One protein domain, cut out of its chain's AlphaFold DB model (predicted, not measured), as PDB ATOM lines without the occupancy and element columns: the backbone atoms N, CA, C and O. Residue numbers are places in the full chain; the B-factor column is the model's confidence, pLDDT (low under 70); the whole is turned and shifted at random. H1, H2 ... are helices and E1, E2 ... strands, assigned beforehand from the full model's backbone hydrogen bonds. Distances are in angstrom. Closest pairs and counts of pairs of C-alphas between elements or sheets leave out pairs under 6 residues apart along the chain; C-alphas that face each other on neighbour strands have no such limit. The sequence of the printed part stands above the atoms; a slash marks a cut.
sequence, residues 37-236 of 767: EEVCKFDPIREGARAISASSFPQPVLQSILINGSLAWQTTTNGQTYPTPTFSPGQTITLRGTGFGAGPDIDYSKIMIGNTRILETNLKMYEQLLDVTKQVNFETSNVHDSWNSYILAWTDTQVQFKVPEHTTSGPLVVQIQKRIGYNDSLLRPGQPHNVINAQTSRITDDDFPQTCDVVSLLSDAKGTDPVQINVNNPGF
ATOM      1  N   GLU A  37      11.281  56.182 -55.461       90.50
ATOM      2  CA  GLU A  37      10.714  55.779 -56.751       90.50
ATOM      3  C   GLU A  37      11.697  55.957 -57.923       90.50
ATOM      4  O   GLU A  37      11.475  55.410 -59.012       90.50
ATOM      5  N   GLU A  38      12.770  56.717 -57.709       91.31
ATOM      6  CA  GLU A  38      13.820  57.003 -58.691       91.31
ATOM      7  C   GLU A  38      15.086  56.189 -58.417       91.31
ATOM      8  O   GLU A  38      15.665  55.617 -59.344       91.31
ATOM      9  N   VAL A  39      15.496  56.093 -57.147       92.31
ATOM     10  CA  VAL A  39      16.753  55.426 -56.773       92.31
ATOM     11  C   VAL A  39      16.603  53.911 -56.628       92.31
ATOM     12  O   VAL A  39      17.544  53.173 -56.927       92.31
ATOM     13  N   CYS A  40      15.436  53.418 -56.194       92.31
ATOM     14  CA  CYS A  40      15.269  51.997 -55.916       92.31
ATOM     15  C   CYS A  40      14.904  51.168 -57.139       92.31
ATOM     16  O   CYS A  40      14.100  51.543 -57.991       92.31
ATOM     17  N   LYS A  41      15.485  49.968 -57.180       91.44
ATOM     18  CA  LYS A  41      15.244  48.960 -58.208       91.44
ATOM     19  C   LYS A  41      14.970  47.617 -57.554       91.44
ATOM     20  O   LYS A  41      15.542  47.297 -56.514       91.44
ATOM     21  N   PHE A  42      14.125  46.837 -58.214       93.62
ATOM     22  CA  PHE A  42      13.815  45.478 -57.808       93.62
ATOM     23  C   PHE A  42      15.050  44.573 -57.897       93.62
ATOM     24  O   PHE A  42      15.768  44.598 -58.899       93.62
ATOM     25  N   ASP A  43      15.263  43.750 -56.871       94.25
ATOM     26  CA  ASP A  43      16.351  42.773 -56.790       94.25
ATOM     27  C   ASP A  43      15.796  41.350 -57.016       94.25
ATOM     28  O   ASP A  43      15.391  40.675 -56.064       94.25
ATOM     29  N   PRO A  44      15.757  40.856 -58.271       95.75
ATOM     30  CA  PRO A  44      15.176  39.548 -58.574       95.75
ATOM     31  C   PRO A  44      15.983  38.385 -57.987       95.75
ATOM     32  O   PRO A  44      15.440  37.298 -57.798       95.75
ATOM     33  N   ILE A  45      17.275  38.587 -57.706       96.38
ATOM     34  CA  ILE A  45      18.133  37.550 -57.125       96.38
ATOM     35  C   ILE A  45      17.746  37.349 -55.661       96.38
ATOM     36  O   ILE A  45      17.535  36.210 -55.234       96.38
ATOM     37  N   ARG A  46      17.591  38.446 -54.908       94.62
ATOM     38  CA  ARG A  46      17.123  38.397 -53.519       94.62
ATOM     39  C   ARG A  46      15.726  37.800 -53.416       94.62
ATOM     40  O   ARG A  46      15.529  36.886 -52.619       94.62
ATOM     41  N   GLU A  47      14.789  38.232 -54.256       95.31
ATOM     42  CA  GLU A  47      13.431  37.674 -54.238       95.31
ATOM     43  C   GLU A  47      13.395  36.197 -54.646       95.31
ATOM     44  O   GLU A  47      12.648  35.413 -54.062       95.31
ATOM     45  N   GLY A  48      14.260  35.774 -55.572       97.12
ATOM     46  CA  GLY A  48      14.452  34.359 -55.888       97.12
ATOM     47  C   GLY A  48      14.924  33.548 -54.675       97.12
ATOM     48  O   GLY A  48      14.377  32.481 -54.395       97.12
ATOM     49  N   ALA A  49      15.887  34.067 -53.906       96.50
ATOM     50  CA  ALA A  49      16.363  33.424 -52.679       96.50
ATOM     51  C   ALA A  49      15.270  33.335 -51.597       96.50
ATOM     52  O   ALA A  49      15.141  32.304 -50.930       96.50
ATOM     53  N   ARG A  50      14.437  34.375 -51.461       96.62
ATOM     54  CA  ARG A  50      13.269  34.380 -50.563       96.62
ATOM     55  C   ARG A  50      12.236  33.338 -50.965       96.62
ATOM     56  O   ARG A  50      11.826  32.545 -50.123       96.62
ATOM     57  N   ALA A  51      11.893  33.261 -52.250       96.81
ATOM     58  CA  ALA A  51      10.973  32.253 -52.770       96.81
ATOM     59  C   ALA A  51      11.489  30.819 -52.535       96.81
ATOM     60  O   ALA A  51      10.727  29.948 -52.110       96.81
ATOM     61  N   ILE A  52      12.792  30.579 -52.734       96.62
ATOM     62  CA  ILE A  52      13.426  29.286 -52.427       96.62
ATOM     63  C   ILE A  52      13.308  28.973 -50.931       96.62
ATOM     64  O   ILE A  52      12.874  27.879 -50.572       96.62
ATOM     65  N   SER A  53      13.633  29.928 -50.054       96.44
ATOM     66  CA  SER A  53      13.492  29.761 -48.600       96.44
ATOM     67  C   SER A  53      12.041  29.497 -48.177       96.44
ATOM     68  O   SER A  53      11.793  28.679 -47.293       96.44
ATOM     69  N   ALA A  54      11.072  30.165 -48.806       96.75
ATOM     70  CA  ALA A  54       9.647  30.031 -48.519       96.75
ATOM     71  C   ALA A  54       9.045  28.699 -49.000       96.75
ATOM     72  O   ALA A  54       8.047  28.249 -48.437       96.75
ATOM     73  N   SER A  55       9.656  28.046 -49.998       95.88
ATOM     74  CA  SER A  55       9.201  26.751 -50.534       95.88
ATOM     75  C   SER A  55       9.211  25.618 -49.498       95.88
ATOM     76  O   SER A  55       8.477  24.640 -49.637       95.88
ATOM     77  N   SER A  56      10.003  25.772 -48.431       92.50
ATOM     78  CA  SER A  56      10.068  24.855 -47.299       92.50
ATOM     79  C   SER A  56       9.970  25.627 -45.989       92.50
ATOM     80  O   SER A  56      10.835  26.428 -45.638       92.50
ATOM     81  N   PHE A  57       8.909  25.368 -45.228       95.50
ATOM     82  CA  PHE A  57       8.695  26.014 -43.939       95.50
ATOM     83  C   PHE A  57       8.291  24.989 -42.872       95.50
ATOM     84  O   PHE A  57       7.130  24.956 -42.459       95.50
ATOM     85  N   PRO A  58       9.200  24.091 -42.451       96.38
ATOM     86  CA  PRO A  58       8.920  23.129 -41.388       96.38
ATOM     87  C   PRO A  58       8.769  23.825 -40.026       96.38
ATOM     88  O   PRO A  58       9.067  25.007 -39.868       96.38
ATOM     89  N   GLN A  59       8.275  23.089 -39.028       97.31
ATOM     90  CA  GLN A  59       8.300  23.556 -37.643       97.31
ATOM     91  C   GLN A  59       9.765  23.614 -37.164       97.31
ATOM     92  O   GLN A  59      10.439  22.584 -37.233       97.31
ATOM     93  N   PRO A  60      10.274  24.766 -36.689       97.69
ATOM     94  CA  PRO A  60      11.631  24.858 -36.167       97.69
ATOM     95  C   PRO A  60      11.763  24.060 -34.868       97.69
ATOM     96  O   PRO A  60      10.927  24.172 -33.968       97.69
ATOM     97  N   VAL A  61      12.836  23.278 -34.757       97.50
ATOM     98  CA  VAL A  61      13.127  22.442 -33.585       97.50
ATOM     99  C   VAL A  61      14.542  22.726 -33.107       97.50
ATOM    100  O   VAL A  61      15.508  22.487 -33.831       97.50
ATOM    101  N   LEU A  62      14.667  23.202 -31.868       97.44
ATOM    102  CA  LEU A  62      15.952  23.355 -31.195       97.44
ATOM    103  C   LEU A  62      16.373  22.012 -30.585       97.44
ATOM    104  O   LEU A  62      15.637  21.418 -29.801       97.44
ATOM    105  N   GLN A  63      17.556  21.527 -30.958       96.81
ATOM    106  CA  GLN A  63      18.071  20.225 -30.525       96.81
ATOM    107  C   GLN A  63      19.216  20.354 -29.526       96.81
ATOM    108  O   GLN A  63      19.322  19.528 -28.625       96.81
ATOM    109  N   SER A  64      20.083  21.360 -29.674       97.25
ATOM    110  CA  SER A  64      21.146  21.631 -28.703       97.25
ATOM    111  C   SER A  64      21.600  23.088 -28.694       97.25
ATOM    112  O   SER A  64      21.421  23.824 -29.666       97.25
ATOM    113  N   ILE A  65      22.199  23.484 -27.573       98.50
ATOM    114  CA  ILE A  65      22.793  24.797 -27.329       98.50
ATOM    115  C   ILE A  65      24.244  24.583 -26.908       98.50
ATOM    116  O   ILE A  65      24.524  23.845 -25.959       98.50
ATOM    117  N   LEU A  66      25.163  25.260 -27.591       98.62
ATOM    118  CA  LEU A  66      26.566  25.337 -27.215       98.62
ATOM    119  C   LEU A  66      26.897  26.767 -26.786       98.62
ATOM    120  O   LEU A  66      26.500  27.723 -27.451       98.62
ATOM    121  N   ILE A  67      27.668  26.904 -25.710       98.50
ATOM    122  CA  ILE A  67      28.197  28.173 -25.208       98.50
ATOM    123  C   ILE A  67      29.703  28.155 -25.449       98.50
ATOM    124  O   ILE A  67      30.399  27.280 -24.938       98.50
ATOM    125  N   ASN A  68      30.207  29.084 -26.262       98.19
ATOM    126  CA  ASN A  68      31.613  29.143 -26.680       98.19
ATOM    127  C   ASN A  68      32.146  27.792 -27.212       98.19
ATOM    128  O   ASN A  68      33.295  27.427 -26.982       98.19
ATOM    129  N   GLY A  69      31.292  27.032 -27.906       97.12
ATOM    130  CA  GLY A  69      31.626  25.717 -28.466       97.12
ATOM    131  C   GLY A  69      31.479  24.531 -27.504       97.12
ATOM    132  O   GLY A  69      31.571  23.390 -27.951       97.12
ATOM    133  N   SER A  70      31.192  24.752 -26.220       97.44
ATOM    134  CA  SER A  70      30.907  23.683 -25.254       97.44
ATOM    135  C   SER A  70      29.408  23.402 -25.165       97.44
ATOM    136  O   SER A  70      28.615  24.329 -25.030       97.44
ATOM    137  N   LEU A  71      29.008  22.130 -25.223       96.56
ATOM    138  CA  LEU A  71      27.607  21.724 -25.085       96.56
ATOM    139  C   LEU A  71      27.064  22.116 -23.702       96.56
ATOM    140  O   LEU A  71      27.599  21.684 -22.685       96.56
ATOM    141  N   ALA A  72      25.994  22.907 -23.681       96.00
ATOM    142  CA  ALA A  72      25.344  23.375 -22.458       96.00
ATOM    143  C   ALA A  72      23.947  22.772 -22.265       96.00
ATOM    144  O   ALA A  72      23.496  22.617 -21.133       96.00
ATOM    145  N   TRP A  73      23.261  22.423 -23.357       96.56
ATOM    146  CA  TRP A  73      21.931  21.816 -23.321       96.56
ATOM    147  C   TRP A  73      21.643  21.031 -24.597       96.56
ATOM    148  O   TRP A  73      22.127  21.395 -25.669       96.56
ATOM    149  N   GLN A  74      20.844  19.971 -24.484       94.69
ATOM    150  CA  GLN A  74      20.306  19.225 -25.621       94.69
ATOM    151  C   GLN A  74      19.001  18.511 -25.268       94.69
ATOM    152  O   GLN A  74      18.778  18.122 -24.120       94.69
ATOM    153  N   THR A  75      18.178  18.273 -26.284       88.62
ATOM    154  CA  THR A  75      16.978  17.444 -26.184       88.62
ATOM    155  C   THR A  75      17.371  15.971 -26.066       88.62
ATOM    156  O   THR A  75      18.091  15.443 -26.913       88.62
ATOM    157  N   THR A  76      16.878  15.276 -25.041       82.38
ATOM    158  CA  THR A  76      17.095  13.831 -24.864       82.38
ATOM    159  C   THR A  76      15.779  13.130 -24.555       82.38
ATOM    160  O   THR A  76      15.096  13.520 -23.613       82.38
ATOM    161  N   THR A  77      15.440  12.069 -25.290       73.31
ATOM    162  CA  THR A  77      14.217  11.284 -25.031       73.31
ATOM    163  C   THR A  77      14.407  10.249 -23.915       73.31
ATOM    164  O   THR A  77      13.444   9.932 -23.237       73.31
ATOM    165  N   ASN A  78      15.636   9.756 -23.689       67.19
ATOM    166  CA  ASN A  78      15.993   8.760 -22.658       67.19
ATOM    167  C   ASN A  78      17.444   8.958 -22.154       67.19
ATOM    168  O   ASN A  78      18.261   8.039 -22.211       67.19
ATOM    169  N   GLY A  79      17.811  10.177 -21.742       66.06
ATOM    170  CA  GLY A  79      19.197  10.534 -21.408       66.06
ATOM    171  C   GLY A  79      19.342  11.437 -20.182       66.06
ATOM    172  O   GLY A  79      18.378  11.697 -19.467       66.06
ATOM    173  N   GLN A  80      20.571  11.902 -19.942       76.88
ATOM    174  CA  GLN A  80      20.894  12.836 -18.862       76.88
ATOM    175  C   GLN A  80      20.108  14.144 -19.025       76.88
ATOM    176  O   GLN A  80      20.181  14.791 -20.069       76.88
ATOM    177  N   THR A  81      19.400  14.559 -17.973       80.88
ATOM    178  CA  THR A  81      18.776  15.882 -17.913       80.88
ATOM    179  C   THR A  81      19.858  16.954 -17.849       80.88
ATOM    180  O   THR A  81      20.721  16.928 -16.971       80.88
ATOM    181  N   TYR A  82      19.812  17.904 -18.780       87.38
ATOM    182  CA  TYR A  82      20.710  19.054 -18.774       87.38
ATOM    183  C   TYR A  82      20.161  20.146 -17.850       87.38
ATOM    184  O   TYR A  82      18.948  20.380 -17.850       87.38
ATOM    185  N   PRO A  83      21.018  20.825 -17.067       90.19
ATOM    186  CA  PRO A  83      20.590  21.992 -16.310       90.19
ATOM    187  C   PRO A  83      20.176  23.129 -17.254       90.19
ATOM    188  O   PRO A  83      20.550  23.159 -18.428       90.19
ATOM    189  N   THR A  84      19.430  24.096 -16.722       94.75
ATOM    190  CA  THR A  84      19.133  25.353 -17.417       94.75
ATOM    191  C   THR A  84      20.444  26.044 -17.823       94.75
ATOM    192  O   THR A  84      21.255  26.351 -16.941       94.75
ATOM    193  N   PRO A  85      20.676  26.315 -19.122       97.06
ATOM    194  CA  PRO A  85      21.866  27.028 -19.572       97.06
ATOM    195  C   PRO A  85      22.005  28.384 -18.894       97.06
ATOM    196  O   PRO A  85      21.015  29.088 -18.691       97.06
ATOM    197  N   THR A  86      23.244  28.761 -18.579       98.19
ATOM    198  CA  THR A  86      23.563  30.092 -18.058       98.19
ATOM    199  C   THR A  86      24.418  30.843 -19.061       98.19
ATOM    200  O   THR A  86      25.560  30.468 -19.314       98.19
ATOM    201  N   PHE A  87      23.849  31.893 -19.641       98.31
ATOM    202  CA  PHE A  87      24.511  32.780 -20.584       98.31
ATOM    203  C   PHE A  87      25.170  33.950 -19.854       98.31
ATOM    204  O   PHE A  87      24.790  34.322 -18.744       98.31
ATOM    205  N   SER A  88      26.161  34.562 -20.486       98.12
ATOM    206  CA  SER A  88      26.784  35.811 -20.050       98.12
ATOM    207  C   SER A  88      27.047  36.696 -21.268       98.12
ATOM    208  O   SER A  88      27.359  36.153 -22.333       98.12
ATOM    209  N   PRO A  89      26.935  38.031 -21.145       97.06
ATOM    210  CA  PRO A  89      27.208  38.950 -22.245       97.06
ATOM    211  C   PRO A  89      28.537  38.668 -22.954       97.06
ATOM    212  O   PRO A  89      29.535  38.314 -22.324       97.06
ATOM    213  N   GLY A  90      28.542  38.810 -24.279       96.62
ATOM    214  CA  GLY A  90      29.713  38.588 -25.128       96.62
ATOM    215  C   GLY A  90      30.028  37.121 -25.443       96.62
ATOM    216  O   GLY A  90      30.825  36.872 -26.349       96.62
ATOM    217  N   GLN A  91      29.398  36.151 -24.770       98.44
ATOM    218  CA  GLN A  91      29.526  34.738 -25.140       98.44
ATOM    219  C   GLN A  91      28.923  34.475 -26.518       98.44
ATOM    220  O   GLN A  91      27.881  35.028 -26.870       98.44
ATOM    221  N   THR A  92      29.555  33.575 -27.267       98.69
ATOM    222  CA  THR A  92      29.024  33.067 -28.529       98.69
ATOM    223  C   THR A  92      28.133  31.868 -28.253       98.69
ATOM    224  O   THR A  92      28.596  30.830 -27.772       98.69
ATOM    225  N   ILE A  93      26.859  31.994 -28.591       98.75
ATOM    226  CA  ILE A  93      25.866  30.932 -28.497       98.75
ATOM    227  C   ILE A  93      25.719  30.293 -29.869       98.75
ATOM    228  O   ILE A  93      25.544  30.991 -30.863       98.75
ATOM    229  N   THR A  94      25.792  28.965 -29.930       98.75
ATOM    230  CA  THR A  94      25.445  28.191 -31.127       98.75
ATOM    231  C   THR A  94      24.216  27.347 -30.837       98.75
ATOM    232  O   THR A  94      24.258  26.447 -30.001       98.75
ATOM    233  N   LEU A  95      23.136  27.621 -31.551       98.69
ATOM    234  CA  LEU A  95      21.935  26.801 -31.584       98.69
ATOM    235  C   LEU A  95      22.076  25.792 -32.717       98.69
ATOM    236  O   LEU A  95      22.417  26.178 -33.834       98.69
ATOM    237  N   ARG A  96      21.806  24.513 -32.450       98.56
ATOM    238  CA  ARG A  96      21.720  23.471 -33.481       98.56
ATOM    239  C   ARG A  96      20.340  22.849 -33.474       98.56
ATOM    240  O   ARG A  96      19.778  22.583 -32.409       98.56
ATOM    241  N   GLY A  97      19.816  22.607 -34.661       97.62
ATOM    242  CA  GLY A  97      18.456  22.142 -34.844       97.62
ATOM    243  C   GLY A  97      18.112  21.975 -36.312       97.62
ATOM    244  O   GLY A  97      18.976  21.678 -37.133       97.62
ATOM    245  N   THR A  98      16.840  22.167 -36.626       97.19
ATOM    246  CA  THR A  98      16.302  22.098 -37.989       97.19
ATOM    247  C   THR A  98      15.202  23.133 -38.170       97.19
ATOM    248  O   THR A  98      14.490  23.429 -37.206       97.19
ATOM    249  N   GLY A  99      14.992  23.608 -39.398       96.56
ATOM    250  CA  GLY A  99      13.882  24.502 -39.718       96.56
ATOM    251  C   GLY A  99      14.085  25.944 -39.258       96.56
ATOM    252  O   GLY A  99      13.110  26.687 -39.165       96.56
ATOM    253  N   PHE A 100      15.319  26.352 -38.953       96.88
ATOM    254  CA  PHE A 100      15.641  27.736 -38.596       96.88
ATOM    255  C   PHE A 100      15.588  28.693 -39.795       96.88
ATOM    256  O   PHE A 100      15.736  29.895 -39.608       96.88
ATOM    257  N   GLY A 101      15.366  28.207 -41.019       94.94
ATOM    258  CA  GLY A 101      15.274  29.056 -42.199       94.94
ATOM    259  C   GLY A 101      16.607  29.678 -42.623       94.94
ATOM    260  O   GLY A 101      17.685  29.275 -42.192       94.94
ATOM    261  N   ALA A 102      16.532  30.664 -43.510       94.88
ATOM    262  CA  ALA A 102      17.681  31.272 -44.180       94.88
ATOM    263  C   ALA A 102      18.211  32.543 -43.483       94.88
ATOM    264  O   ALA A 102      19.092  33.214 -44.014       94.88
ATOM    265  N   GLY A 103      17.697  32.866 -42.294       92.69
ATOM    266  CA  GLY A 103      18.129  34.019 -41.499       92.69
ATOM    267  C   GLY A 103      17.412  35.329 -41.839       92.69
ATOM    268  O   GLY A 103      16.618  35.366 -42.772       92.69
ATOM    269  N   PRO A 104      17.652  36.404 -41.067       89.31
ATOM    270  CA  PRO A 104      16.848  37.638 -41.072       89.31
ATOM    271  C   PRO A 104      16.904  38.478 -42.368       89.31
ATOM    272  O   PRO A 104      16.024  39.310 -42.608       89.31
ATOM    273  N   ASP A 105      17.910  38.268 -43.222       87.31
ATOM    274  CA  ASP A 105      18.021  38.968 -44.511       87.31
ATOM    275  C   ASP A 105      17.096  38.364 -45.587       87.31
ATOM    276  O   ASP A 105      16.549  39.075 -46.441       87.31
ATOM    277  N   ILE A 106      16.883  37.044 -45.521       93.25
ATOM    278  CA  ILE A 106      16.043  36.281 -46.455       93.25
ATOM    279  C   ILE A 106      14.655  36.012 -45.858       93.25
ATOM    280  O   ILE A 106      13.641  36.198 -46.519       93.25
ATOM    281  N   ASP A 107      14.583  35.626 -44.594       93.12
ATOM    282  CA  ASP A 107      13.348  35.382 -43.857       93.12
ATOM    283  C   ASP A 107      13.059  36.540 -42.890       93.12
ATOM    284  O   ASP A 107      13.940  37.304 -42.513       93.12
ATOM    285  N   TYR A 108      11.822  36.665 -42.422       89.88
ATOM    286  CA  TYR A 108      11.449  37.555 -41.322       89.88
ATOM    287  C   TYR A 108      11.630  36.806 -39.991       89.88
ATOM    288  O   TYR A 108      10.679  36.334 -39.370       89.88
ATOM    289  N   SER A 109      12.889  36.614 -39.595       90.94
ATOM    290  CA  SER A 109      13.264  35.793 -38.434       90.94
ATOM    291  C   SER A 109      13.795  36.631 -37.277       90.94
ATOM    292  O   SER A 109      14.387  37.685 -37.494       90.94
ATOM    293  N   LYS A 110      13.600  36.154 -36.044       91.38
ATOM    294  CA  LYS A 110      14.103  36.796 -34.822       91.38
ATOM    295  C   LYS A 110      14.442  35.782 -33.738       91.38
ATOM    296  O   LYS A 110      13.889  34.681 -33.697       91.38
ATOM    297  N   ILE A 111      15.321  36.192 -32.827       95.06
ATOM    298  CA  ILE A 111      15.667  35.441 -31.619       95.06
ATOM    299  C   ILE A 111      15.272  36.285 -30.412       95.06
ATOM    300  O   ILE A 111      15.689  37.439 -30.302       95.06
ATOM    301  N   MET A 112      14.502  35.693 -29.505       94.81
ATOM    302  CA  MET A 112      14.138  36.282 -28.220       94.81
ATOM    303  C   MET A 112      14.838  35.539 -27.088       94.81
ATOM    304  O   MET A 112      14.892  34.314 -27.123       94.81
ATOM    305  N   ILE A 113      15.323  36.263 -26.079       95.81
ATOM    306  CA  ILE A 113      15.718  35.746 -24.762       95.81
ATOM    307  C   ILE A 113      14.966  36.568 -23.715       95.81
ATOM    308  O   ILE A 113      15.290  37.733 -23.476       95.81
ATOM    309  N   GLY A 114      13.922  35.984 -23.127       92.44
ATOM    310  CA  GLY A 114      12.966  36.746 -22.324       92.44
ATOM    311  C   GLY A 114      12.397  37.914 -23.132       92.44
ATOM    312  O   GLY A 114      11.948  37.730 -24.260       92.44
ATOM    313  N   ASN A 115      12.495  39.125 -22.583       90.62
ATOM    314  CA  ASN A 115      12.050  40.356 -23.245       90.62
ATOM    315  C   ASN A 115      13.121  40.972 -24.163       90.62
ATOM    316  O   ASN A 115      12.962  42.094 -24.630       90.62
ATOM    317  N   THR A 116      14.250  40.298 -24.396       91.38
ATOM    318  CA  THR A 116      15.332  40.824 -25.239       91.38
ATOM    319  C   THR A 116      15.290  40.208 -26.625       91.38
ATOM    320  O   THR A 116      15.388  38.992 -26.763       91.38
ATOM    321  N   ARG A 117      15.201  41.051 -27.655       91.19
ATOM    322  CA  ARG A 117      15.391  40.654 -29.051       91.19
ATOM    323  C   ARG A 117      16.858  40.809 -29.435       91.19
ATOM    324  O   ARG A 117      17.450  41.857 -29.190       91.19
ATOM    325  N   ILE A 118      17.438  39.778 -30.037       92.44
ATOM    326  CA  ILE A 118      18.811  39.826 -30.549       92.44
ATOM    327  C   ILE A 118      18.842  40.708 -31.800       92.44
ATOM    328  O   ILE A 118      18.145  40.412 -32.765       92.44
ATOM    329  N   LEU A 119      19.650  41.774 -31.784       89.31
ATOM    330  CA  LEU A 119      19.786  42.694 -32.919       89.31
ATOM    331  C   LEU A 119      20.311  41.952 -34.154       89.31
ATOM    332  O   LEU A 119      21.414  41.404 -34.124       89.31
ATOM    333  N   GLU A 120      19.526  41.962 -35.228       87.12
ATOM    334  CA  GLU A 120      19.811  41.190 -36.439       87.12
ATOM    335  C   GLU A 120      20.714  41.906 -37.435       87.12
ATOM    336  O   GLU A 120      21.451  41.246 -38.167       87.12
ATOM    337  N   THR A 121      20.724  43.239 -37.432       84.56
ATOM    338  CA  THR A 121      21.519  44.017 -38.383       84.56
ATOM    339  C   THR A 121      22.318  45.115 -37.710       84.56
ATOM    340  O   THR A 121      21.894  45.683 -36.707       84.56
ATOM    341  N   ASN A 122      23.455  45.445 -38.318       87.88
ATOM    342  CA  ASN A 122      24.260  46.595 -37.945       87.88
ATOM    343  C   ASN A 122      23.445  47.888 -38.079       87.88
ATOM    344  O   ASN A 122      22.788  48.121 -39.099       87.88
ATOM    345  N   LEU A 123      23.526  48.729 -37.058       87.62
ATOM    346  CA  LEU A 123      22.998  50.084 -37.054       87.62
ATOM    347  C   LEU A 123      24.177  51.035 -37.229       87.62
ATOM    348  O   LEU A 123      25.186  50.908 -36.533       87.62
ATOM    349  N   LYS A 124      24.062  51.956 -38.176       88.31
ATOM    350  CA  LYS A 124      25.018  53.036 -38.392       88.31
ATOM    351  C   LYS A 124      24.367  54.354 -38.008       88.31
ATOM    352  O   LYS A 124      23.215  54.593 -38.359       88.31
ATOM    353  N   MET A 125      25.123  55.183 -37.304       88.94
ATOM    354  CA  MET A 125      24.730  56.530 -36.930       88.94
ATOM    355  C   MET A 125      25.541  57.496 -37.788       88.94
ATOM    356  O   MET A 125      26.773  57.551 -37.691       88.94
ATOM    357  N   TYR A 126      24.843  58.201 -38.671       88.88
ATOM    358  CA  TYR A 126      25.445  59.171 -39.572       88.88
ATOM    359  C   TYR A 126      25.504  60.551 -38.922       88.88
ATOM    360  O   TYR A 126      24.693  60.887 -38.057       88.88
ATOM    361  N   GLU A 127      26.509  61.334 -39.301       89.31
ATOM    362  CA  GLU A 127      26.635  62.724 -38.883       89.31
ATOM    363  C   GLU A 127      25.456  63.517 -39.441       89.31
ATOM    364  O   GLU A 127      25.128  63.413 -40.627       89.31
ATOM    365  N   GLN A 128      24.833  64.310 -38.574       87.81
ATOM    366  CA  GLN A 128      23.675  65.125 -38.905       87.81
ATOM    367  C   GLN A 128      24.033  66.595 -38.929       87.81
ATOM    368  O   GLN A 128      24.738  67.089 -38.049       87.81
ATOM    369  N   LEU A 129      23.504  67.288 -39.930       86.44
ATOM    370  CA  LEU A 129      23.702  68.710 -40.139       86.44
ATOM    371  C   LEU A 129      22.351  69.407 -40.261       86.44
ATOM    372  O   LEU A 129      21.386  68.872 -40.805       86.44
ATOM    373  N   LEU A 130      22.307  70.648 -39.785       86.50
ATOM    374  CA  LEU A 130      21.158  71.526 -39.941       86.50
ATOM    375  C   LEU A 130      21.455  72.582 -41.007       86.50
ATOM    376  O   LEU A 130      22.332  73.429 -40.820       86.50
ATOM    377  N   ASP A 131      20.660  72.613 -42.075       83.31
ATOM    378  CA  ASP A 131      20.568  73.810 -42.909       83.31
ATOM    379  C   ASP A 131      19.840  74.883 -42.092       83.31
ATOM    380  O   ASP A 131      18.619  74.856 -41.950       83.31
ATOM    381  N   VAL A 132      20.590  75.824 -41.517       76.56
ATOM    382  CA  VAL A 132      20.048  76.871 -40.635       76.56
ATOM    383  C   VAL A 132      19.056  77.784 -41.364       76.56
ATOM    384  O   VAL A 132      18.134  78.308 -40.738       76.56
ATOM    385  N   THR A 133      19.218  77.966 -42.679       76.06
ATOM    386  CA  THR A 133      18.352  78.848 -43.476       76.06
ATOM    387  C   THR A 133      17.010  78.183 -43.742       76.06
ATOM    388  O   THR A 133      15.970  78.822 -43.587       76.06
ATOM    389  N   LYS A 134      17.028  76.902 -44.123       76.94
ATOM    390  CA  LYS A 134      15.812  76.118 -44.392       76.94
ATOM    391  C   LYS A 134      15.214  75.485 -43.129       76.94
ATOM    392  O   LYS A 134      14.073  75.044 -43.149       76.94
ATOM    393  N   GLN A 135      15.976  75.439 -42.036       79.00
ATOM    394  CA  GLN A 135      15.686  74.671 -40.820       79.00
ATOM    395  C   GLN A 135      15.442  73.175 -41.089       79.00
ATOM    396  O   GLN A 135      14.594  72.548 -40.448       79.00
ATOM    397  N   VAL A 136      16.189  72.604 -42.039       84.50
ATOM    398  CA  VAL A 136      16.081  71.196 -42.455       84.50
ATOM    399  C   VAL A 136      17.262  70.405 -41.906       84.50
ATOM    400  O   VAL A 136      18.412  70.772 -42.147       84.50
ATOM    401  N   ASN A 137      16.974  69.329 -41.169       86.38
ATOM    402  CA  ASN A 137      17.977  68.381 -40.680       86.38
ATOM    403  C   ASN A 137      18.180  67.256 -41.701       86.38
ATOM    404  O   ASN A 137      17.202  66.644 -42.140       86.38
ATOM    405  N   PHE A 138      19.426  66.949 -42.039       88.00
ATOM    406  CA  PHE A 138      19.787  65.891 -42.980       88.00
ATOM    407  C   PHE A 138      21.055  65.159 -42.528       88.00
ATOM    408  O   PHE A 138      21.799  65.641 -41.674       88.00
ATOM    409  N   GLU A 139      21.285  63.973 -43.087       89.88
ATOM    410  CA  GLU A 139      22.455  63.149 -42.784       89.88
ATOM    411  C   GLU A 139      23.503  63.272 -43.894       89.88
ATOM    412  O   GLU A 139      23.179  63.435 -45.072       89.88
ATOM    413  N   THR A 140      24.773  63.173 -43.518       90.44
ATOM    414  CA  THR A 140      25.885  63.025 -44.466       90.44
ATOM    415  C   THR A 140      26.288  61.557 -44.577       90.44
ATOM    416  O   THR A 140      25.881  60.713 -43.780       90.44
ATOM    417  N   SER A 141      27.150  61.227 -45.534       91.19
ATOM    418  CA  SER A 141      27.752  59.893 -45.624       91.19
ATOM    419  C   SER A 141      28.763  59.556 -44.509       91.19
ATOM    420  O   SER A 141      29.196  58.401 -44.410       91.19
ATOM    421  N   ASN A 142      29.120  60.509 -43.637       91.69
ATOM    422  CA  ASN A 142      30.044  60.278 -42.528       91.69
ATOM    423  C   ASN A 142      29.370  59.491 -41.400       91.69
ATOM    424  O   ASN A 142      28.355  59.908 -40.854       91.69
ATOM    425  N   VAL A 143      29.971  58.374 -40.998       92.38
ATOM    426  CA  VAL A 143      29.544  57.598 -39.824       92.38
ATOM    427  C   VAL A 143      30.335  58.067 -38.608       92.38
ATOM    428  O   VAL A 143      31.566  58.041 -38.651       92.38
ATOM    429  N   HIS A 144      29.660  58.435 -37.518       91.06
ATOM    430  CA  HIS A 144      30.333  58.797 -36.257       91.06
ATOM    431  C   HIS A 144      30.170  57.747 -35.153       91.06
ATOM    432  O   HIS A 144      31.006  57.685 -34.255       91.06
ATOM    433  N   ASP A 145      29.161  56.876 -35.243       92.94
ATOM    434  CA  ASP A 145      28.955  55.772 -34.299       92.94
ATOM    435  C   ASP A 145      28.292  54.561 -34.989       92.94
ATOM    436  O   ASP A 145      27.747  54.657 -36.094       92.94
ATOM    437  N   SER A 146      28.373  53.383 -34.370       91.94
ATOM    438  CA  SER A 146      27.745  52.166 -34.888       91.94
ATOM    439  C   SER A 146      27.449  51.135 -33.802       91.94
ATOM    440  O   SER A 146      28.266  50.883 -32.915       91.94
ATOM    441  N   TRP A 147      26.327  50.435 -33.961       91.06
ATOM    442  CA  TRP A 147      25.967  49.270 -33.162       91.06
ATOM    443  C   TRP A 147      25.915  48.022 -34.042       91.06
ATOM    444  O   TRP A 147      24.993  47.823 -34.833       91.06
ATOM    445  N   ASN A 148      26.913  47.154 -33.895       91.75
ATOM    446  CA  ASN A 148      26.984  45.909 -34.656       91.75
ATOM    447  C   ASN A 148      25.876  44.914 -34.273       91.75
ATOM    448  O   ASN A 148      25.512  44.785 -33.104       91.75
ATOM    449  N   SER A 149      25.414  44.156 -35.270       91.38
ATOM    450  CA  SER A 149      24.547  42.991 -35.107       91.38
ATOM    451  C   SER A 149      25.159  41.987 -34.133       91.38
ATOM    452  O   SER A 149      26.377  41.781 -34.098       91.38
ATOM    453  N   TYR A 150      24.299  41.312 -33.371       94.56
ATOM    454  CA  TYR A 150      24.714  40.184 -32.540       94.56
ATOM    455  C   TYR A 150      24.656  38.856 -33.296       94.56
ATOM    456  O   TYR A 150      25.213  37.875 -32.805       94.56
ATOM    457  N   ILE A 151      24.014  38.793 -34.465       95.19
ATOM    458  CA  ILE A 151      23.985  37.588 -35.299       95.19
ATOM    459  C   ILE A 151      25.350  37.412 -35.973       95.19
ATOM    460  O   ILE A 151      25.849  38.310 -36.643       95.19
ATOM    461  N   LEU A 152      25.958  36.240 -35.786       96.81
ATOM    462  CA  LEU A 152      27.262  35.885 -36.354       96.81
ATOM    463  C   LEU A 152      27.125  35.007 -37.601       96.81
ATOM    464  O   LEU A 152      27.873  35.173 -38.558       96.81
ATOM    465  N   ALA A 153      26.195  34.051 -37.572       96.56
ATOM    466  CA  ALA A 153      25.902  33.167 -38.694       96.56
ATOM    467  C   ALA A 153      24.491  32.587 -38.558       96.56
ATOM    468  O   ALA A 153      24.022  32.339 -37.445       96.56
ATOM    469  N   TRP A 154      23.836  32.318 -39.685       97.31
ATOM    470  CA  TRP A 154      22.510  31.708 -39.707       97.31
ATOM    471  C   TRP A 154      22.364  30.753 -40.889       97.31
ATOM    472  O   TRP A 154      22.612  31.121 -42.034       97.31
ATOM    473  N   THR A 155      21.941  29.527 -40.607       96.25
ATOM    474  CA  THR A 155      21.518  28.523 -41.584       96.25
ATOM    475  C   THR A 155      20.279  27.802 -41.059       96.25
ATOM    476  O   THR A 155      19.912  27.951 -39.893       96.25
ATOM    477  N   ASP A 156      19.670  26.953 -41.890       96.25
ATOM    478  CA  ASP A 156      18.471  26.206 -41.492       96.25
ATOM    479  C   ASP A 156      18.696  25.260 -40.299       96.25
ATOM    480  O   ASP A 156      17.760  24.931 -39.570       96.25
ATOM    481  N   THR A 157      19.941  24.841 -40.064       97.69
ATOM    482  CA  THR A 157      20.287  23.875 -39.013       97.69
ATOM    483  C   THR A 157      21.168  24.446 -37.908       97.69
ATOM    484  O   THR A 157      21.372  23.791 -36.881       97.69
ATOM    485  N   GLN A 158      21.688  25.663 -38.080       98.25
ATOM    486  CA  GLN A 158      22.567  26.286 -37.104       98.25
ATOM    487  C   GLN A 158      22.402  27.805 -37.056       98.25
ATOM    488  O   GLN A 158      22.504  28.484 -38.071       98.25
ATOM    489  N   VAL A 159      22.264  28.350 -35.848       98.50
ATOM    490  CA  VAL A 159      22.288  29.799 -35.603       98.50
ATOM    491  C   VAL A 159      23.411  30.121 -34.631       98.50
ATOM    492  O   VAL A 159      23.557  29.451 -33.610       98.50
ATOM    493  N   GLN A 160      24.214  31.136 -34.934       98.44
ATOM    494  CA  GLN A 160      25.260  31.648 -34.056       98.44
ATOM    495  C   GLN A 160      25.021  33.121 -33.760       98.44
ATOM    496  O   GLN A 160      24.836  33.915 -34.681       98.44
ATOM    497  N   PHE A 161      25.064  33.495 -32.484       98.38
ATOM    498  CA  PHE A 161      24.920  34.885 -32.059       98.38
ATOM    499  C   PHE A 161      25.716  35.172 -30.783       98.38
ATOM    500  O   PHE A 161      26.063  34.256 -30.036       98.38
ATOM    501  N   LYS A 162      26.011  36.446 -30.524       98.25
ATOM    502  CA  LYS A 162      26.586  36.916 -29.258       98.25
ATOM    503  C   LYS A 162      25.486  37.308 -28.283       98.25
ATOM    504  O   LYS A 162      24.537  37.968 -28.682       98.25
ATOM    505  N   VAL A 163      25.631  36.963 -27.005       97.56
ATOM    506  CA  VAL A 163      24.702  37.415 -25.955       97.56
ATOM    507  C   VAL A 163      24.851  38.933 -25.748       97.56
ATOM    508  O   VAL A 163      25.958  39.369 -25.414       97.56
ATOM    509  N   PRO A 164      23.783  39.734 -25.915       94.69
ATOM    510  CA  PRO A 164      23.839  41.175 -25.685       94.69
ATOM    511  C   PRO A 164      24.061  41.574 -24.222       94.69
ATOM    512  O   PRO A 164      23.631  40.900 -23.285       94.69
ATOM    513  N   GLU A 165      24.675  42.737 -24.020       92.75
ATOM    514  CA  GLU A 165      24.881  43.360 -22.705       92.75
ATOM    515  C   GLU A 165      23.594  43.847 -22.028       92.75
ATOM    516  O   GLU A 165      23.571  44.033 -20.813       92.75
ATOM    517  N   HIS A 166      22.502  43.988 -22.776       90.31
ATOM    518  CA  HIS A 166      21.183  44.369 -22.266       90.31
ATOM    519  C   HIS A 166      20.231  43.175 -22.076       90.31
ATOM    520  O   HIS A 166      19.038  43.365 -21.858       90.31
ATOM    521  N   THR A 167      20.726  41.935 -22.166       93.44
ATOM    522  CA  THR A 167      19.890  40.735 -22.013       93.44
ATOM    523  C   THR A 167      19.620  40.379 -20.553       93.44
ATOM    524  O   THR A 167      20.503  40.485 -19.695       93.44
ATOM    525  N   THR A 168      18.411  39.875 -20.293       91.88
ATOM    526  CA  THR A 168      17.991  39.291 -19.010       91.88
ATOM    527  C   THR A 168      17.520  37.848 -19.173       91.88
ATOM    528  O   THR A 168      17.183  37.429 -20.277       91.88
ATOM    529  N   SER A 169      17.461  37.095 -18.071       95.81
ATOM    530  CA  SER A 169      16.929  35.726 -18.053       95.81
ATOM    531  C   SER A 169      15.509  35.641 -18.613       95.81
ATOM    532  O   SER A 169      14.715  36.575 -18.481       95.81
ATOM    533  N   GLY A 170      15.180  34.488 -19.184       95.56
ATOM    534  CA  GLY A 170      13.864  34.194 -19.734       95.56
ATOM    535  C   GLY A 170      13.921  33.108 -20.807       95.56
ATOM    536  O   GLY A 170      14.988  32.548 -21.068       95.56
ATOM    537  N   PRO A 171      12.779  32.784 -21.430       96.25
ATOM    538  CA  PRO A 171      12.735  31.810 -22.510       96.25
ATOM    539  C   PRO A 171      13.533  32.276 -23.734       96.25
ATOM    540  O   PRO A 171      13.349  33.394 -24.208       96.25
ATOM    541  N   LEU A 172      14.365  31.387 -24.271       97.88
ATOM    542  CA  LEU A 172      14.917  31.471 -25.615       97.88
ATOM    543  C   LEU A 172      13.891  30.935 -26.617       97.88
ATOM    544  O   LEU A 172      13.474  29.779 -26.511       97.88
ATOM    545  N   VAL A 173      13.531  31.757 -27.601       97.31
ATOM    546  CA  VAL A 173      12.660  31.379 -28.722       97.31
ATOM    547  C   VAL A 173      13.271  31.876 -30.025       97.31
ATOM    548  O   VAL A 173      13.622  33.048 -30.143       97.31
ATOM    549  N   VAL A 174      13.359  30.994 -31.021       97.38
ATOM    550  CA  VAL A 174      13.657  31.379 -32.405       97.38
ATOM    551  C   VAL A 174      12.343  31.374 -33.172       97.38
ATOM    552  O   VAL A 174      11.746  30.311 -33.335       97.38
ATOM    553  N   GLN A 175      11.886  32.546 -33.619       95.44
ATOM    554  CA  GLN A 175      10.688  32.693 -34.446       95.44
ATOM    555  C   GLN A 175      11.086  32.963 -35.894       95.44
ATOM    556  O   GLN A 175      11.895  33.846 -36.170       95.44
ATOM    557  N   ILE A 176      10.456  32.229 -36.803       95.69
ATOM    558  CA  ILE A 176      10.637  32.304 -38.244       95.69
ATOM    559  C   ILE A 176       9.302  32.693 -38.877       95.69
ATOM    560  O   ILE A 176       8.270  32.071 -38.612       95.69
ATOM    561  N   GLN A 177       9.337  33.685 -39.756       93.88
ATOM    562  CA  GLN A 177       8.308  33.961 -40.752       93.88
ATOM    563  C   GLN A 177       8.995  34.026 -42.113       93.88
ATOM    564  O   GLN A 177      10.088  34.571 -42.236       93.88
ATOM    565  N   LYS A 178       8.388  33.462 -43.149       95.44
ATOM    566  CA  LYS A 178       8.928  33.505 -44.509       95.44
ATOM    567  C   LYS A 178       8.473  34.776 -45.208       95.44
ATOM    568  O   LYS A 178       7.330  35.197 -45.037       95.44
ATOM    569  N   ARG A 179       9.351  35.354 -46.028       94.69
ATOM    570  CA  ARG A 179       8.965  36.367 -47.013       94.69
ATOM    571  C   ARG A 179       8.476  35.632 -48.252       94.69
ATOM    572  O   ARG A 179       9.254  34.970 -48.930       94.69
ATOM    573  N   ILE A 180       7.170  35.671 -48.479       95.38
ATOM    574  CA  ILE A 180       6.489  34.849 -49.495       95.38
ATOM    575  C   ILE A 180       6.200  35.617 -50.790       95.38
ATOM    576  O   ILE A 180       5.579  35.081 -51.703       95.38
ATOM    577  N   GLY A 181       6.630  36.873 -50.855       94.50
ATOM    578  CA  GLY A 181       6.424  37.785 -51.971       94.50
ATOM    579  C   GLY A 181       6.521  39.226 -51.489       94.50
ATOM    580  O   GLY A 181       7.048  39.488 -50.407       94.50
ATOM    581  N   TYR A 182       5.943  40.145 -52.253       93.81
ATOM    582  CA  TYR A 182       5.978  41.581 -51.992       93.81
ATOM    583  C   TYR A 182       4.621  42.235 -52.240       93.81
ATOM    584  O   TYR A 182       3.787  41.718 -52.983       93.81
ATOM    585  N   ASN A 183       4.409  43.384 -51.609       93.25
ATOM    586  CA  ASN A 183       3.293  44.264 -51.903       93.25
ATOM    587  C   ASN A 183       3.497  44.927 -53.267       93.25
ATOM    588  O   ASN A 183       4.587  45.410 -53.585       93.25
ATOM    589  N   ASP A 184       2.423  44.994 -54.047       94.62
ATOM    590  CA  ASP A 184       2.384  45.812 -55.258       94.62
ATOM    591  C   ASP A 184       2.405  47.304 -54.905       94.62
ATOM    592  O   ASP A 184       1.783  47.733 -53.928       94.62
ATOM    593  N   SER A 185       3.060  48.097 -55.749       95.00
ATOM    594  CA  SER A 185       3.069  49.554 -55.669       95.00
ATOM    595  C   SER A 185       1.697  50.131 -56.023       95.00
ATOM    596  O   SER A 185       1.116  49.834 -57.068       95.00
ATOM    597  N   LEU A 186       1.198  51.018 -55.166       95.19
ATOM    598  CA  LEU A 186       0.029  51.859 -55.411       95.19
ATOM    599  C   LEU A 186       0.322  52.963 -56.437       95.19
ATOM    600  O   LEU A 186      -0.596  53.406 -57.124       95.19
ATOM    601  N   LEU A 187       1.583  53.394 -56.565       94.12
ATOM    602  CA  LEU A 187       2.012  54.380 -57.568       94.12
ATOM    603  C   LEU A 187       2.207  53.759 -58.948       94.12
ATOM    604  O   LEU A 187       1.925  54.395 -59.963       94.12
ATOM    605  N   ARG A 188       2.667  52.506 -58.986       92.12
ATOM    606  CA  ARG A 188       2.935  51.751 -60.214       92.12
ATOM    607  C   ARG A 188       2.262  50.373 -60.134       92.12
ATOM    608  O   ARG A 188       2.953  49.379 -59.909       92.12
ATOM    609  N   PRO A 189       0.925  50.286 -60.303       91.00
ATOM    610  CA  PRO A 189       0.196  49.024 -60.175       91.00
ATOM    611  C   PRO A 189       0.791  47.898 -61.031       91.00
ATOM    612  O   PRO A 189       1.097  48.094 -62.208       91.00
ATOM    613  N   GLY A 190       0.945  46.715 -60.432       91.62
ATOM    614  CA  GLY A 190       1.576  45.545 -61.057       91.62
ATOM    615  C   GLY A 190       3.107  45.509 -60.960       91.62
ATOM    616  O   GLY A 190       3.715  44.551 -61.435       91.62
ATOM    617  N   GLN A 191       3.737  46.520 -60.355       94.56
ATOM    618  CA  GLN A 191       5.159  46.513 -60.006       94.56
ATOM    619  C   GLN A 191       5.349  46.314 -58.496       94.56
ATOM    620  O   GLN A 191       4.489  46.729 -57.721       94.56
ATOM    621  N   PRO A 192       6.479  45.732 -58.054       94.12
ATOM    622  CA  PRO A 192       6.833  45.664 -56.637       94.12
ATOM    623  C   PRO A 192       6.963  47.063 -56.022       94.12
ATOM    624  O   PRO A 192       7.527  47.968 -56.645       94.12
ATOM    625  N   HIS A 193       6.497  47.232 -54.782       93.94
ATOM    626  CA  HIS A 193       6.771  48.441 -54.004       93.94
ATOM    627  C   HIS A 193       8.182  48.388 -53.417       93.94
ATOM    628  O   HIS A 193       8.443  47.597 -52.509       93.94
ATOM    629  N   ASN A 194       9.083  49.219 -53.947       92.56
ATOM    630  CA  ASN A 194      10.476  49.284 -53.510       92.56
ATOM    631  C   ASN A 194      10.689  50.466 -52.559       92.56
ATOM    632  O   ASN A 194      10.121  51.543 -52.740       92.56
ATOM    633  N   VAL A 195      11.537  50.261 -51.560       90.38
ATOM    634  CA  VAL A 195      11.781  51.192 -50.459       90.38
ATOM    635  C   VAL A 195      13.279  51.315 -50.194       90.38
ATOM    636  O   VAL A 195      14.013  50.322 -50.211       90.38
ATOM    637  N   ILE A 196      13.727  52.550 -49.952       89.62
ATOM    638  CA  ILE A 196      15.099  52.839 -49.517       89.62
ATOM    639  C   ILE A 196      15.280  52.303 -48.095       89.62
ATOM    640  O   ILE A 196      14.350  52.293 -47.287       89.62
ATOM    641  N   ASN A 197      16.492  51.868 -47.777       85.81
ATOM    642  CA  ASN A 197      16.890  51.536 -46.419       85.81
ATOM    643  C   ASN A 197      16.694  52.739 -45.501       85.81
ATOM    644  O   ASN A 197      17.280  53.794 -45.734       85.81
ATOM    645  N   ALA A 198      15.891  52.572 -44.447       82.12
ATOM    646  CA  ALA A 198      15.577  53.671 -43.550       82.12
ATOM    647  C   ALA A 198      16.864  54.318 -43.019       82.12
ATOM    648  O   ALA A 198      16.987  55.530 -43.152       82.12
ATOM    649  N   GLN A 199      17.875  53.518 -42.628       84.19
ATOM    650  CA  GLN A 199      19.171  54.005 -42.116       84.19
ATOM    651  C   GLN A 199      19.912  54.983 -43.032       84.19
ATOM    652  O   GLN A 199      20.755  55.718 -42.537       84.19
ATOM    653  N   THR A 200      19.671  54.958 -44.342       87.62
ATOM    654  CA  THR A 200      20.361  55.831 -45.306       87.62
ATOM    655  C   THR A 200      19.411  56.768 -46.041       87.62
ATOM    656  O   THR A 200      19.850  57.558 -46.874       87.62
ATOM    657  N   SER A 201      18.111  56.706 -45.731       86.69
ATOM    658  CA  SER A 201      17.063  57.465 -46.423       86.69
ATOM    659  C   SER A 201      17.180  58.981 -46.262       86.69
ATOM    660  O   SER A 201      16.563  59.714 -47.026       86.69
ATOM    661  N   ARG A 202      17.997  59.448 -45.311       87.62
ATOM    662  CA  ARG A 202      18.233  60.868 -45.035       87.62
ATOM    663  C   ARG A 202      19.585  61.382 -45.523       87.62
ATOM    664  O   ARG A 202      19.881  62.557 -45.315       87.62
ATOM    665  N   ILE A 203      20.392  60.522 -46.146       90.38
ATOM    666  CA  ILE A 203      21.663  60.928 -46.743       90.38
ATOM    667  C   ILE A 203      21.363  61.626 -48.065       90.38
ATOM    668  O   ILE A 203      20.822  61.004 -48.980       90.38
ATOM    669  N   THR A 204      21.706  62.911 -48.142       90.12
ATOM    670  CA  THR A 204      21.401  63.783 -49.291       90.12
ATOM    671  C   THR A 204      22.557  63.903 -50.286       90.12
ATOM    672  O   THR A 204      22.471  64.674 -51.235       90.12
ATOM    673  N   ASP A 205      23.656  63.179 -50.067       88.25
ATOM    674  CA  ASP A 205      24.766  63.110 -51.018       88.25
ATOM    675  C   ASP A 205      24.301  62.358 -52.284       88.25
ATOM    676  O   ASP A 205      24.052  61.153 -52.222       88.25
ATOM    677  N   ASP A 206      24.210  63.043 -53.431       81.38
ATOM    678  CA  ASP A 206      23.678  62.482 -54.692       81.38
ATOM    679  C   ASP A 206      24.413  61.209 -55.164       81.38
ATOM    680  O   ASP A 206      23.816  60.308 -55.754       81.38
ATOM    681  N   ASP A 207      25.715  61.113 -54.876       85.38
ATOM    682  CA  ASP A 207      26.560  59.969 -55.239       85.38
ATOM    683  C   ASP A 207      26.485  58.811 -54.217       85.38
ATOM    684  O   ASP A 207      27.152  57.782 -54.387       85.38
ATOM    685  N   PHE A 208      25.705  58.945 -53.136       90.56
ATOM    686  CA  PHE A 208      25.615  57.912 -52.109       90.56
ATOM    687  C   PHE A 208      24.879  56.666 -52.632       90.56
ATOM    688  O   PHE A 208      23.723  56.747 -53.062       90.56
ATOM    689  N   PRO A 209      25.493  55.469 -52.558       90.25
ATOM    690  CA  PRO A 209      24.875  54.247 -53.055       90.25
ATOM    691  C   PRO A 209      23.766  53.771 -52.107       90.25
ATOM    692  O   PRO A 209      24.004  53.003 -51.172       90.25
ATOM    693  N   GLN A 210      22.533  54.211 -52.368       90.50
ATOM    694  CA  GLN A 210      21.360  53.796 -51.603       90.50
ATOM    695  C   GLN A 210      21.124  52.285 -51.710       90.50
ATOM    696  O   GLN A 210      21.214  51.680 -52.781       90.50
ATOM    697  N   THR A 211      20.787  51.667 -50.577       87.69
ATOM    698  CA  THR A 211      20.371  50.260 -50.534       87.69
ATOM    699  C   THR A 211      18.853  50.183 -50.513       87.69
ATOM    700  O   THR A 211      18.202  50.961 -49.820       87.69
ATOM    701  N   CYS A 212      18.289  49.248 -51.275       89.44
ATOM    702  CA  CYS A 212      16.844  49.109 -51.426       89.44
ATOM    703  C   CYS A 212      16.381  47.675 -51.183       89.44
ATOM    704  O   CYS A 212      17.162  46.715 -51.233       89.44
ATOM    705  N   ASP A 213      15.087  47.546 -50.928       90.88
ATOM    706  CA  ASP A 213      14.363  46.280 -50.859       90.88
ATOM    707  C   ASP A 213      12.889  46.512 -51.212       90.88
ATOM    708  O   ASP A 213      12.490  47.628 -51.538       90.88
ATOM    709  N   VAL A 214      12.082  45.466 -51.109       91.38
ATOM    710  CA  VAL A 214      10.629  45.504 -51.262       91.38
ATOM    711  C   VAL A 214       9.924  45.487 -49.914       91.38
ATOM    712  O   VAL A 214      10.473  44.964 -48.950       91.38
ATOM    713  N   VAL A 215       8.683  45.980 -49.854       91.00
ATOM    714  CA  VAL A 215       7.772  45.694 -48.731       91.00
ATOM    715  C   VAL A 215       7.198  44.285 -48.890       91.00
ATOM    716  O   VAL A 215       6.392  44.044 -49.783       91.00
ATOM    717  N   SER A 216       7.603  43.348 -48.034       90.81
ATOM    718  CA  SER A 216       7.312  41.917 -48.172       90.81
ATOM    719  C   SER A 216       5.918  41.522 -47.697       90.81
ATOM    720  O   SER A 216       5.407  41.994 -46.679       90.81
ATOM    721  N   LEU A 217       5.367  40.519 -48.374       92.19
ATOM    722  CA  LEU A 217       4.325  39.655 -47.837       92.19
ATOM    723  C   LEU A 217       4.965  38.620 -46.907       92.19
ATOM    724  O   LEU A 217       5.980  38.009 -47.253       92.19
ATOM    725  N   LEU A 218       4.356  38.390 -45.743       92.56
ATOM    726  CA  LEU A 218       4.856  37.435 -44.750       92.56
ATOM    727  C   LEU A 218       3.934  36.221 -44.620       92.56
ATOM    728  O   LEU A 218       2.710  36.351 -44.694       92.56
ATOM    729  N   SER A 219       4.526  35.053 -44.373       93.94
ATOM    730  CA  SER A 219       3.803  33.869 -43.905       93.94
ATOM    731  C   SER A 219       3.357  34.015 -42.446       93.94
ATOM    732  O   SER A 219       3.807  34.905 -41.719       93.94
ATOM    733  N   ASP A 220       2.567  33.045 -41.979       92.62
ATOM    734  CA  ASP A 220       2.362  32.820 -40.546       92.62
ATOM    735  C   ASP A 220       3.696  32.586 -39.817       92.62
ATOM    736  O   ASP A 220       4.687  32.156 -40.416       92.62
ATOM    737  N   ALA A 221       3.715  32.845 -38.510       93.69
ATOM    738  CA  ALA A 221       4.884  32.620 -37.666       93.69
ATOM    739  C   ALA A 221       4.972  31.174 -37.161       93.69
ATOM    740  O   ALA A 221       4.005  30.618 -36.630       93.69
ATOM    741  N   LYS A 222       6.170  30.590 -37.239       96.44
ATOM    742  CA  LYS A 222       6.551  29.351 -36.545       96.44
ATOM    743  C   LYS A 222       7.706  29.640 -35.601       96.44
ATOM    744  O   LYS A 222       8.459  30.579 -35.818       96.44
ATOM    745  N   GLY A 223       7.841  28.864 -34.534       96.81
ATOM    746  CA  GLY A 223       8.845  29.144 -33.516       96.81
ATOM    747  C   GLY A 223       9.182  27.916 -32.698       96.81
ATOM    748  O   GLY A 223       8.361  27.009 -32.595       96.81
ATOM    749  N   THR A 224      10.407  27.862 -32.192       97.88
ATOM    750  CA  THR A 224      10.869  26.744 -31.365       97.88
ATOM    751  C   THR A 224      10.061  26.658 -30.077       97.88
ATOM    752  O   THR A 224       9.574  27.676 -29.580       97.88
ATOM    753  N   ASP A 225      10.003  25.471 -29.477       95.81
ATOM    754  CA  ASP A 225       9.568  25.374 -28.088       95.81
ATOM    755  C   ASP A 225      10.490  26.228 -27.193       95.81
ATOM    756  O   ASP A 225      11.711  26.236 -27.407       95.81
ATOM    757  N   PRO A 226       9.943  26.973 -26.214       95.94
ATOM    758  CA  PRO A 226      10.751  27.823 -25.351       95.94
ATOM    759  C   PRO A 226      11.734  27.018 -24.497       95.94
ATOM    760  O   PRO A 226      11.335  26.113 -23.762       95.94
ATOM    761  N   VAL A 227      13.010  27.407 -24.506       96.44
ATOM    762  CA  VAL A 227      14.020  26.873 -23.575       96.44
ATOM    763  C   VAL A 227      14.339  27.936 -22.538       96.44
ATOM    764  O   VAL A 227      14.761  29.029 -22.892       96.44
ATOM    765  N   GLN A 228      14.147  27.646 -21.253       97.19
ATOM    766  CA  GLN A 228      14.502  28.600 -20.199       97.19
ATOM    767  C   GLN A 228      16.015  28.834 -20.167       97.19
ATOM    768  O   GLN A 228      16.786  27.875 -20.201       97.19
ATOM    769  N   ILE A 229      16.423  30.100 -20.075       98.12
ATOM    770  CA  ILE A 229      17.820  30.531 -20.004       98.12
ATOM    771  C   ILE A 229      18.018  31.408 -18.769       98.12
ATOM    772  O   ILE A 229      17.292  32.381 -18.552       98.12
ATOM    773  N   ASN A 230      19.053  31.094 -17.993       98.12
ATOM    774  CA  ASN A 230      19.586  31.995 -16.981       98.12
ATOM    775  C   ASN A 230      20.604  32.932 -17.630       98.12
ATOM    776  O   ASN A 230      21.398  32.510 -18.466       98.12
ATOM    777  N   VAL A 231      20.631  34.195 -17.221       97.31
ATOM    778  CA  VAL A 231      21.617  35.164 -17.696       97.31
ATOM    779  C   VAL A 231      22.366  35.739 -16.502       97.31
ATOM    780  O   VAL A 231      21.784  36.401 -15.646       97.31
ATOM    781  N   ASN A 232      23.672  35.493 -16.455       97.62
ATOM    782  CA  ASN A 232      24.590  36.155 -15.540       97.62
ATOM    783  C   ASN A 232      25.113  37.434 -16.204       97.62
ATOM    784  O   ASN A 232      26.060  37.399 -16.991       97.62
ATOM    785  N   ASN A 233      24.462  38.554 -15.902       95.81
ATOM    786  CA  ASN A 233      24.803  39.862 -16.443       95.81
ATOM    787  C   ASN A 233      24.978  40.881 -15.304       95.81
ATOM    788  O   ASN A 233      24.047  41.629 -14.997       95.81
ATOM    789  N   PRO A 234      26.160  40.927 -14.662       94.81
ATOM    790  CA  PRO A 234      26.416  41.869 -13.573       94.81
ATOM    791  C   PRO A 234      26.410  43.336 -14.037       94.81
ATOM    792  O   PRO A 234      26.238  44.227 -13.211       94.81
ATOM    793  N   GLY A 235      26.572  43.598 -15.341       94.25
ATOM    794  CA  GLY A 235      26.525  44.942 -15.922       94.25
ATOM    795  C   GLY A 235      25.111  45.473 -16.182       94.25
ATOM    796  O   GLY A 235      24.952  46.671 -16.419       94.25
ATOM    797  N   PHE A 236      24.081  44.619 -16.108       95.00
ATOM    798  CA  PHE A 236      22.712  44.991 -16.472       95.00
ATOM    799  C   PHE A 236      22.169  46.151 -15.635       95.00
ATOM    800  O   PHE A 236      21.522  47.041 -16.173       95.00
TER     801      PHE A 236
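Overview. This is residues 37 to 236 of the 767 residues of the protein "Cytochrome c domain-containing protein" of Leptospira langatensis (UniProt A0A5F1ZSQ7). Two sheets only partly face to face, five-stranded E2 E1 E3 E8 E7 and three-stranded E4 E9 E14, make a body from which two arms reach the same way along the longest axis. One arm is the long hairpin E5 and E6, whose tip, residues 131 to 136, sticks out free; the other is looser, with the short strand pairs E10 with E13 and E11 with E12, and helix H1 beside E10. The printed part has 200 residues, in the order H1 and then E1 to E14, and each sheet is antiparallel. The class is mostly strand, though under half of the residues are in named elements. The whole is flat, spanning 68 by 42 by 23 A, and only just loose, close to compact, with a radius of gyration of the C-alphas of 20.2 A.

Arrangement. H1, residues 44 to 54, has every O i to N i+4 pair within hydrogen-bond range. H1 and E10, residues 179 to 182, have 9 pairs of C-alphas within 8 A, and the closest, those of Ala 54 and Ile 180, are 5.8 A apart. E1, residues 61 to 67, and E2, residues 70 to 74, form a hairpin, with N 65 and O 73 at 2.8 A. E3, residues 92 to 98, is on the other side of E1 from E2, with N 63 and O 96 at 2.9 A. E8, residues 158 to 162, is the next neighbour of E3, with N 93 and O 161 at 2.8 A, and forms a hairpin with the edge strand E7, residues 151 to 154, with N 152 and O 160 at 2.8 A. This sheet is twisted, its C-alphas lying up to 4.1 A off its best plane. In the second sheet, E9, residues 170 to 177, has staggered pairing: its residues 172 to 177 pair with E4, residues 108 to 113, and its residues 170 to 172 with E14, residues 227 to 231. N 110 and O 175 are 2.9 A apart, and N 172 and O 227 are 2.8 A apart. Residues 86 to 87 pair, parallel, with residues 230 to 231 of E14. In the hairpin of E5, residues 123 to 131, and E6, residues 136 to 147, N 123 and O 147 are 2.8 A apart; E6 bends by 82 degrees at residue 141. E9 runs on into E10 at 48 degrees, and E10 pairs with E13, residues 216 to 218, with N 217 and O 181 at 2.8 A. E11, residues 194 to 196, and E12, residues 212 to 214, form a hairpin, with N 195 and O 213 at 2.8 A, and E12 runs on into E13 at 44 degrees.

Along the chain. H1 begins at C-alpha 44, at (15.176, 39.548, -58.574), and measures 14.9 A. E1 measures 18.2 A, E3 19.3 A, E4 17.2 A and E9 21.7 A. E5 measures 24.6 A, ending at C-alpha 131, at (20.568, 73.810, -42.909). E6, the longest strand by residues, measures 25.8 A. E14 ends at C-alpha 231, at (21.617, 35.164, -17.696).

Size, cuts and confidence. The two C-alphas farthest apart, those of Asn 78 and Thr 133, are 73.2 A apart. The printed part has no cut. The long links are E2 to E3, E10 to E11 and E11 to E12, with 17, 11 and 15 residues. The mean pLDDT of the printed part is 92.6, and residues 78 to 79 are under 70.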